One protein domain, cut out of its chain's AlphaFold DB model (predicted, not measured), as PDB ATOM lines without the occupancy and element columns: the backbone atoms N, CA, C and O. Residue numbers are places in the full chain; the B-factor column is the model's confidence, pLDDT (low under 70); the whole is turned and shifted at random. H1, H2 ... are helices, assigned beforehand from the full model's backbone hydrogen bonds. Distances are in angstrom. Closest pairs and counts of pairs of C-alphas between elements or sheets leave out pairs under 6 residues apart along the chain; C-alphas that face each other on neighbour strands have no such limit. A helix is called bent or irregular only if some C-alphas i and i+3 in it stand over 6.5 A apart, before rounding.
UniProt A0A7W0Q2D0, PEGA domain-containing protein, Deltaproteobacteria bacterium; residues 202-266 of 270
ATOM      1  N   SER A 202     -45.599 -16.753  19.761       76.81
ATOM      2  CA  SER A 202     -45.000 -15.674  18.968       76.81
ATOM      3  C   SER A 202     -46.060 -14.650  18.538       76.81
ATOM      4  O   SER A 202     -45.864 -13.437  18.686       76.81
ATOM      5  N   GLY A 203     -47.228 -15.140  18.114       83.75
ATOM      6  CA  GLY A 203     -48.412 -14.341  17.818       83.75
ATOM      7  C   GLY A 203     -48.992 -13.670  19.063       83.75
ATOM      8  O   GLY A 203     -49.407 -12.516  19.016       83.75
ATOM      9  N   GLU A 204     -48.988 -14.349  20.211       83.38
ATOM     10  CA  GLU A 204     -49.442 -13.756  21.477       83.38
ATOM     11  C   GLU A 204     -48.482 -12.662  21.983       83.38
ATOM     12  O   GLU A 204     -48.935 -11.589  22.390       83.38
ATOM     13  N   ARG A 205     -47.159 -12.867  21.877       85.62
ATOM     14  CA  ARG A 205     -46.147 -11.854  22.234       85.62
ATOM     15  C   ARG A 205     -46.264 -10.593  21.381       85.62
ATOM     16  O   ARG A 205     -46.159  -9.485  21.909       85.62
ATOM     17  N   SER A 206     -46.451 -10.750  20.072       85.62
ATOM     18  CA  SER A 206     -46.588  -9.619  19.143       85.62
ATOM     19  C   SER A 206     -47.858  -8.815  19.424       85.62
ATOM     20  O   SER A 206     -47.766  -7.602  19.606       85.62
ATOM     21  N   LYS A 207     -49.004  -9.484  19.610       88.25
ATOM     22  CA  LYS A 207     -50.265  -8.838  20.020       88.25
ATOM     23  C   LYS A 207     -50.148  -8.102  21.359       88.25
ATOM     24  O   LYS A 207     -50.690  -7.010  21.508       88.25
ATOM     25  N   CYS A 208     -49.415  -8.665  22.323       86.50
ATOM     26  CA  CYS A 208     -49.138  -8.014  23.608       86.50
ATOM     27  C   CYS A 208     -48.375  -6.691  23.418       86.50
ATOM     28  O   CYS A 208     -48.817  -5.652  23.908       86.50
ATOM     29  N   ARG A 209     -47.281  -6.693  22.639       87.56
ATOM     30  CA  ARG A 209     -46.508  -5.467  22.349       87.56
ATOM     31  C   ARG A 209     -47.320  -4.434  21.580       87.56
ATOM     32  O   ARG A 209     -47.206  -3.246  21.854       87.56
ATOM     33  N   GLU A 210     -48.145  -4.868  20.638       87.81
ATOM     34  CA  GLU A 210     -48.999  -3.964  19.867       87.81
ATOM     35  C   GLU A 210     -50.054  -3.288  20.754       87.81
ATOM     36  O   GLU A 210     -50.258  -2.077  20.663       87.81
ATOM     37  N   SER A 211     -50.616  -4.026  21.716       86.56
ATOM     38  CA  SER A 211     -51.473  -3.462  22.764       86.56
ATOM     39  C   SER A 211     -50.723  -2.429  23.624       86.56
ATOM     40  O   SER A 211     -51.236  -1.331  23.847       86.56
ATOM     41  N   CYS A 212     -49.470  -2.701  24.014       85.00
ATOM     42  CA  CYS A 212     -48.626  -1.728  24.722       85.00
ATOM     43  C   CYS A 212     -48.385  -0.449  23.897       85.00
ATOM     44  O   CYS A 212     -48.521   0.655  24.417       85.00
ATOM     45  N   ARG A 213     -48.069  -0.572  22.601       82.31
ATOM     46  CA  ARG A 213     -47.822   0.579  21.709       82.31
ATOM     47  C   ARG A 213     -49.078   1.376  21.398       82.31
ATOM     48  O   ARG A 213     -49.008   2.589  21.226       82.31
ATOM     49  N   SER A 214     -50.240   0.729  21.371       75.44
ATOM     50  CA  SER A 214     -51.513   1.446  21.262       75.44
ATOM     51  C   SER A 214     -51.746   2.375  22.463       75.44
ATOM     52  O   SER A 214     -52.345   3.442  22.317       75.44
ATOM     53  N   ALA A 215     -51.187   2.038  23.634       64.06
ATOM     54  CA  ALA A 215     -51.186   2.916  24.799       64.06
ATOM     55  C   ALA A 215     -50.184   4.085  24.674       64.06
ATOM     56  O   ALA A 215     -50.425   5.130  25.275       64.06
ATOM     57  N   ASP A 216     -49.133   3.966  23.858       63.91
ATOM     58  CA  ASP A 216     -48.143   5.029  23.606       63.91
ATOM     59  C   ASP A 216     -48.756   6.221  22.852       63.91
ATOM     60  O   ASP A 216     -48.698   7.365  23.304       63.91
ATOM     61  N   PHE A 217     -49.508   5.953  21.775       59.22
ATOM     62  CA  PHE A 217     -50.292   6.990  21.085       59.22
ATOM     63  C   PHE A 217     -51.284   7.692  22.022       59.22
ATOM     64  O   PHE A 217     -51.588   8.874  21.844       59.22
ATOM     65  N   SER A 218     -51.743   6.989  23.060       66.44
ATOM     66  CA  SER A 218     -52.634   7.553  24.065       66.44
ATOM     67  C   SER A 218     -51.925   8.393  25.129       66.44
ATOM     68  O   SER A 218     -52.612   9.123  25.839       66.44
ATOM     69  N   CYS A 219     -50.591   8.361  25.245       72.50
ATOM     70  CA  CYS A 219     -49.862   9.104  26.279       72.50
ATOM     71  C   CYS A 219     -50.117  10.614  26.189       72.50
ATOM     72  O   CYS A 219     -50.352  11.269  27.202       72.50
ATOM     73  N   THR A 220     -50.193  11.153  24.970       66.38
ATOM     74  CA  THR A 220     -50.518  12.572  24.745       66.38
ATOM     75  C   THR A 220     -51.971  12.901  25.118       66.38
ATOM     76  O   THR A 220     -52.245  13.987  25.614       66.38
ATOM     77  N   SER A 221     -52.903  11.959  24.931       68.25
ATOM     78  CA  SER A 221     -54.324  12.127  25.285       68.25
ATOM     79  C   SER A 221     -54.664  11.781  26.741       68.25
ATOM     80  O   SER A 221     -55.690  12.224  27.247       68.25
ATOM     81  N   ARG A 222     -53.827  10.986  27.421       69.19
ATOM     82  CA  ARG A 222     -54.000  10.575  28.825       69.19
ATOM     83  C   ARG A 222     -53.521  11.641  29.798       69.19
ATOM     84  O   ARG A 222     -54.071  11.750  30.888       69.19
ATOM     85  N   CYS A 223     -52.535  12.442  29.403       78.31
ATOM     86  CA  CYS A 223     -52.114  13.605  30.171       78.31
ATOM     87  C   CYS A 223     -53.140  14.739  29.991       78.31
ATOM     88  O   CYS A 223     -53.008  15.607  29.123       78.31
ATOM     89  N   VAL A 224     -54.206  14.687  30.795       69.62
ATOM     90  CA  VAL A 224     -55.302  15.664  30.795       69.62
ATOM     91  C   VAL A 224     -54.741  17.075  31.000       69.62
ATOM     92  O   VAL A 224     -53.996  17.322  31.942       69.62
ATOM     93  N   GLY A 225     -55.112  18.009  30.120       67.56
ATOM     94  CA  GLY A 225     -54.721  19.422  30.215       67.56
ATOM     95  C   GLY A 225     -53.485  19.819  29.402       67.56
ATOM     96  O   GLY A 225     -53.272  21.010  29.184       67.56
ATOM     97  N   CYS A 226     -52.733  18.863  28.848       73.44
ATOM     98  CA  CYS A 226     -51.507  19.178  28.107       73.44
ATOM     99  C   CYS A 226     -51.715  19.834  26.741       73.44
ATOM    100  O   CYS A 226     -50.841  20.554  26.269       73.44
ATOM    101  N   GLY A 227     -52.887  19.661  26.124       67.69
ATOM    102  CA  GLY A 227     -53.263  20.379  24.900       67.69
ATOM    103  C   GLY A 227     -53.818  21.791  25.139       67.69
ATOM    104  O   GLY A 227     -54.185  22.467  24.182       67.69
ATOM    105  N   SER A 228     -53.932  22.231  26.395       70.00
ATOM    106  CA  SER A 228     -54.667  23.447  26.770       70.00
ATOM    107  C   SER A 228     -53.921  24.313  27.786       70.00
ATOM    108  O   SER A 228     -54.556  25.082  28.508       70.00
ATOM    109  N   CYS A 229     -52.585  24.222  27.840       73.19
ATOM    110  CA  CYS A 229     -51.764  25.114  28.660       73.19
ATOM    111  C   CYS A 229     -52.045  26.579  28.283       73.19
ATOM    112  O   CYS A 229     -51.579  27.080  27.260       73.19
ATOM    113  N   SER A 230     -52.835  27.262  29.112       63.09
ATOM    114  CA  SER A 230     -53.163  28.677  28.952       63.09
ATOM    115  C   SER A 230     -52.310  29.532  29.888       63.09
ATOM    116  O   SER A 230     -51.734  29.043  30.862       63.09
ATOM    117  N   THR A 231     -52.266  30.839  29.638       58.00
ATOM    118  CA  THR A 231     -51.525  31.812  30.457       58.00
ATOM    119  C   THR A 231     -51.987  31.902  31.918       58.00
ATOM    120  O   THR A 231     -51.322  32.567  32.705       58.00
ATOM    121  N   SER A 232     -53.089  31.253  32.316       57.28
ATOM    122  CA  SER A 232     -53.606  31.300  33.693       57.28
ATOM    123  C   SER A 232     -52.839  30.440  34.709       57.28
ATOM    124  O   SER A 232     -52.867  30.776  35.888       57.28
ATOM    125  N   MET A 233     -52.136  29.377  34.288       59.03
ATOM    126  CA  MET A 233     -51.366  28.486  35.187       59.03
ATOM    127  C   MET A 233     -49.845  28.707  35.147       59.03
ATOM    128  O   MET A 233     -49.108  27.985  35.809       59.03
ATOM    129  N   GLY A 234     -49.356  29.721  34.425       75.19
ATOM    130  CA  GLY A 234     -47.923  29.864  34.154       75.19
ATOM    131  C   GLY A 234     -47.477  28.815  33.133       75.19
ATOM    132  O   GLY A 234     -47.502  27.612  33.383       75.19
ATOM    133  N   TRP A 235     -47.109  29.275  31.939       77.69
ATOM    134  CA  TRP A 235     -46.861  28.406  30.786       77.69
ATOM    135  C   TRP A 235     -45.745  27.374  31.042       77.69
ATOM    136  O   TRP A 235     -45.882  26.209  30.668       77.69
ATOM    137  N   ASP A 236     -44.695  27.777  31.763       79.88
ATOM    138  CA  ASP A 236     -43.548  26.919  32.081       79.88
ATOM    139  C   ASP A 236     -43.901  25.771  33.037       79.88
ATOM    140  O   ASP A 236     -43.487  24.635  32.812       79.88
ATOM    141  N   GLU A 237     -44.709  26.030  34.070       78.19
ATOM    142  CA  GLU A 237     -45.105  25.004  35.045       78.19
ATOM    143  C   GLU A 237     -46.040  23.969  34.406       78.19
ATOM    144  O   GLU A 237     -45.852  22.765  34.587       78.19
ATOM    145  N   CYS A 238     -46.983  24.418  33.570       82.06
ATOM    146  CA  CYS A 238     -47.855  23.523  32.807       82.06
ATOM    147  C   CYS A 238     -47.048  22.595  31.884       82.06
ATOM    148  O   CYS A 238     -47.223  21.375  31.905       82.06
ATOM    149  N   ASN A 239     -46.090  23.148  31.132       83.31
ATOM    150  CA  ASN A 239     -45.223  22.355  30.262       83.31
ATOM    151  C   ASN A 239     -44.343  21.380  31.045       83.31
ATOM    152  O   ASN A 239     -44.140  20.245  30.606       83.31
ATOM    153  N   ARG A 240     -43.854  21.784  32.222       83.06
ATOM    154  CA  ARG A 240     -43.063  20.910  33.091       83.06
ATOM    155  C   ARG A 240     -43.886  19.708  33.549       83.06
ATOM    156  O   ARG A 240     -43.435  18.574  33.388       83.06
ATOM    157  N   GLN A 241     -45.109  19.934  34.026       80.31
ATOM    158  CA  GLN A 241     -46.026  18.869  34.447       80.31
ATOM    159  C   GLN A 241     -46.395  17.938  33.285       80.31
ATOM    160  O   GLN A 241     -46.361  16.716  33.428       80.31
ATOM    161  N   CYS A 242     -46.634  18.497  32.099       85.44
ATOM    162  CA  CYS A 242     -46.918  17.721  30.896       85.44
ATOM    163  C   CYS A 242     -45.743  16.871  30.429       85.44
ATOM    164  O   CYS A 242     -45.923  15.703  30.082       85.44
ATOM    165  N   SER A 243     -44.530  17.422  30.466       83.81
ATOM    166  CA  SER A 243     -43.321  16.675  30.127       83.81
ATOM    167  C   SER A 243     -43.080  15.518  31.100       83.81
ATOM    168  O   SER A 243     -42.765  14.416  30.660       83.81
ATOM    169  N   SER A 244     -43.324  15.734  32.397       82.94
ATOM    170  CA  SER A 244     -43.204  14.698  33.424       82.94
ATOM    171  C   SER A 244     -44.235  13.585  33.227       82.94
ATOM    172  O   SER A 244     -43.882  12.410  33.280       82.94
ATOM    173  N   CYS A 245     -45.494  13.938  32.944       84.50
ATOM    174  CA  CYS A 245     -46.550  12.965  32.654       84.50
ATOM    175  C   CYS A 245     -46.225  12.132  31.405       84.50
ATOM    176  O   CYS A 245     -46.320  10.902  31.426       84.50
ATOM    177  N   LYS A 246     -45.767  12.785  30.327       85.75
ATOM    178  CA  LYS A 246     -45.383  12.107  29.085       85.75
ATOM    179  C   LYS A 246     -44.208  11.150  29.297       85.75
ATOM    180  O   LYS A 246     -44.288  10.001  28.878       85.75
ATOM    181  N   GLN A 247     -43.153  11.594  29.983       84.31
ATOM    182  CA  GLN A 247     -41.979  10.762  30.269       84.31
ATOM    183  C   GLN A 247     -42.328   9.539  31.123       84.31
ATOM    184  O   GLN A 247     -41.866   8.439  30.816       84.31
ATOM    185  N   GLY A 248     -43.175   9.706  32.144       80.81
ATOM    186  CA  GLY A 248     -43.685   8.585  32.935       80.81
ATOM    187  C   GLY A 248     -44.481   7.597  32.078       80.81
ATOM    188  O   GLY A 248     -44.266   6.390  32.150       80.81
ATOM    189  N   CYS A 249     -45.339   8.098  31.187       83.44
ATOM    190  CA  CYS A 249     -46.105   7.253  30.273       83.44
ATOM    191  C   CYS A 249     -45.211   6.472  29.291       83.44
ATOM    192  O   CYS A 249     -45.392   5.268  29.123       83.44
ATOM    193  N   GLU A 250     -44.196   7.111  28.701       83.62
ATOM    194  CA  GLU A 250     -43.241   6.448  27.803       83.62
ATOM    195  C   GLU A 250     -42.395   5.387  28.528       83.62
ATOM    196  O   GLU A 250     -42.163   4.301  27.992       83.62
ATOM    197  N   GLN A 251     -41.940   5.662  29.758       81.75
ATOM    198  CA  GLN A 251     -41.267   4.645  30.577       81.75
ATOM    199  C   GLN A 251     -42.190   3.451  30.843       81.75
ATOM    200  O   GLN A 251     -41.761   2.305  30.704       81.75
ATOM    201  N   ASN A 252     -43.471   3.700  31.113       69.44
ATOM    202  CA  ASN A 252     -44.464   2.652  31.336       69.44
ATOM    203  C   ASN A 252     -44.703   1.776  30.094       69.44
ATOM    204  O   ASN A 252     -44.804   0.555  30.221       69.44
ATOM    205  N   VAL A 253     -44.724   2.356  28.888       84.38
ATOM    206  CA  VAL A 253     -44.802   1.585  27.630       84.38
ATOM    207  C   VAL A 253     -43.586   0.668  27.482       84.38
ATOM    208  O   VAL A 253     -43.738  -0.502  27.124       84.38
ATOM    209  N   ARG A 254     -42.384   1.146  27.826       81.50
ATOM    210  CA  ARG A 254     -41.165   0.318  27.792       81.50
ATOM    211  C   ARG A 254     -41.236  -0.851  28.779       81.50
ATOM    212  O   ARG A 254     -40.904  -1.973  28.397       81.50
ATOM    213  N   PHE A 255     -41.731  -0.625  29.999       81.56
ATOM    214  CA  PHE A 255     -41.945  -1.695  30.986       81.56
ATOM    215  C   PHE A 255     -43.033  -2.699  30.566       81.56
ATOM    216  O   PHE A 255     -42.914  -3.901  30.829       81.56
ATOM    217  N   CYS A 256     -44.083  -2.237  29.880       83.69
ATOM    218  CA  CYS A 256     -45.102  -3.099  29.276       83.69
ATOM    219  C   CYS A 256     -44.478  -4.065  28.270       83.69
ATOM    220  O   CYS A 256     -44.649  -5.281  28.369       83.69
ATOM    221  N   GLU A 257     -43.710  -3.518  27.324       84.75
ATOM    222  CA  GLU A 257     -43.064  -4.318  26.293       84.75
ATOM    223  C   GLU A 257     -42.098  -5.336  26.902       84.75
ATOM    224  O   GLU A 257     -42.168  -6.509  26.535       84.75
ATOM    225  N   SER A 258     -41.265  -4.941  27.874       83.88
ATOM    226  CA  SER A 258     -40.337  -5.869  28.535       83.88
ATOM    227  C   SER A 258     -41.062  -6.990  29.284       83.88
ATOM    228  O   SER A 258     -40.607  -8.134  29.288       83.88
ATOM    229  N   SER A 259     -42.222  -6.696  29.876       82.50
ATOM    230  CA  SER A 259     -43.051  -7.699  30.553       82.50
ATOM    231  C   SER A 259     -43.667  -8.690  29.561       82.50
ATOM    232  O   SER A 259     -43.690  -9.891  29.834       82.50
ATOM    233  N   CYS A 260     -44.098  -8.226  28.378       84.94
ATOM    234  CA  CYS A 260     -44.494  -9.115  27.281       84.94
ATOM    235  C   CYS A 260     -43.315 -10.006  26.851       84.94
ATOM    236  O   CYS A 260     -43.488 -11.199  26.619       84.94
ATOM    237  N   GLU A 261     -42.095  -9.473  26.759       81.75
ATOM    238  CA  GLU A 261     -40.934 -10.300  26.411       81.75
ATOM    239  C   GLU A 261     -40.656 -11.368  27.469       81.75
ATOM    240  O   GLU A 261     -40.508 -12.535  27.112       81.75
ATOM    241  N   SER A 262     -40.674 -11.004  28.752       79.81
ATOM    242  CA  SER A 262     -40.448 -11.941  29.856       79.81
ATOM    243  C   SER A 262     -41.515 -13.040  29.914       79.81
ATOM    244  O   SER A 262     -41.173 -14.221  29.969       79.81
ATOM    245  N   ASN A 263     -42.802 -12.686  29.823       75.88
ATOM    246  CA  ASN A 263     -43.910 -13.642  29.944       75.88
ATOM    247  C   ASN A 263     -43.976 -14.663  28.803       75.88
ATOM    248  O   ASN A 263     -44.384 -15.802  29.022       75.88
ATOM    249  N   TYR A 264     -43.560 -14.275  27.597       76.31
ATOM    250  CA  TYR A 264     -43.598 -15.152  26.425       76.31
ATOM    251  C   TYR A 264     -42.218 -15.728  26.050       76.31
ATOM    252  O   TYR A 264     -42.129 -16.525  25.115       76.31
ATOM    253  N   SER A 265     -41.149 -15.381  26.782       70.06
ATOM    254  CA  SER A 265     -39.773 -15.855  26.538       70.06
ATOM    255  C   SER A 265     -39.613 -17.374  26.666       70.06
ATOM    256  O   SER A 265     -38.913 -17.998  25.872       70.06
ATOM    257  N   SER A 266     -40.301 -17.989  27.629       64.00
ATOM    258  CA  SER A 266     -40.205 -19.420  27.951       64.00
ATOM    259  C   SER A 266     -41.010 -20.323  27.015       64.00
ATOM    260  O   SER A 266     -40.882 -21.546  27.056       64.00
TER     261      SER A 266
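AT A GLANCE: This is residues 202 to 266 of the 270 residues of the protein "PEGA domain-containing protein" of Deltaproteobacteria bacterium (UniProt A0A7W0Q2D0). Two helices lie side by side in a long, thin pair: H3 makes the length of the rod, and H1 runs beside its last part, opposite ways. The short H2 packs on H3 near the end of H1, and a long loop leads back to H3, where residues 231 to 236 stick out at one end. The printed part has 65 residues with three named helices, H1, H2 and H3, and no named strand; its class is all helix. It is loose, with a radius of gyration of the C-alphas of 15.5 A and spans of 52 by 14 by 9 A.

IN THESE COORDINATES: H1, residues 202 to 217, begins at C-alpha 202 (-45.000, -15.674, 18.968) and measures 23.4 A. H2 is residues 219 to 222, 5.1 A. H3, residues 235 to 266, measures 48.4 A and ends at C-alpha 266 (-40.205, -19.420, 27.951); it is irregular, with C-alphas 263 and 266 7.1 A apart.

HOW THE PARTS SIT: H1 touches H3, which takes part with residues 249 to 264 alone; the closest C-alphas, of Arg 209 and Glu 257, are 5.4 A apart. They run opposite ways at a shallow tilt of 4 degrees. H2 touches H3, there with residues 246 to 250 alone; the closest C-alphas, of Cys 219 and Cys 249, are 5.8 A apart. H1 and H2 meet only through their link. Every O i to N i+4 pair is within hydrogen-bond range in H1, and 27 of 28 in H3; H2 is too short for such a pair.

THE WHOLE: The C-alphas farthest apart, of Ser 232 and Ser 266, are 52.8 A apart. The printed part has no cut. The link from H1 to H2 is tight; that from H2 to H3, 12 residues, is long. Mean pLDDT of the printed part is 77.3, with 16 residues under 70, among them 215 to 218 and 230 to 233.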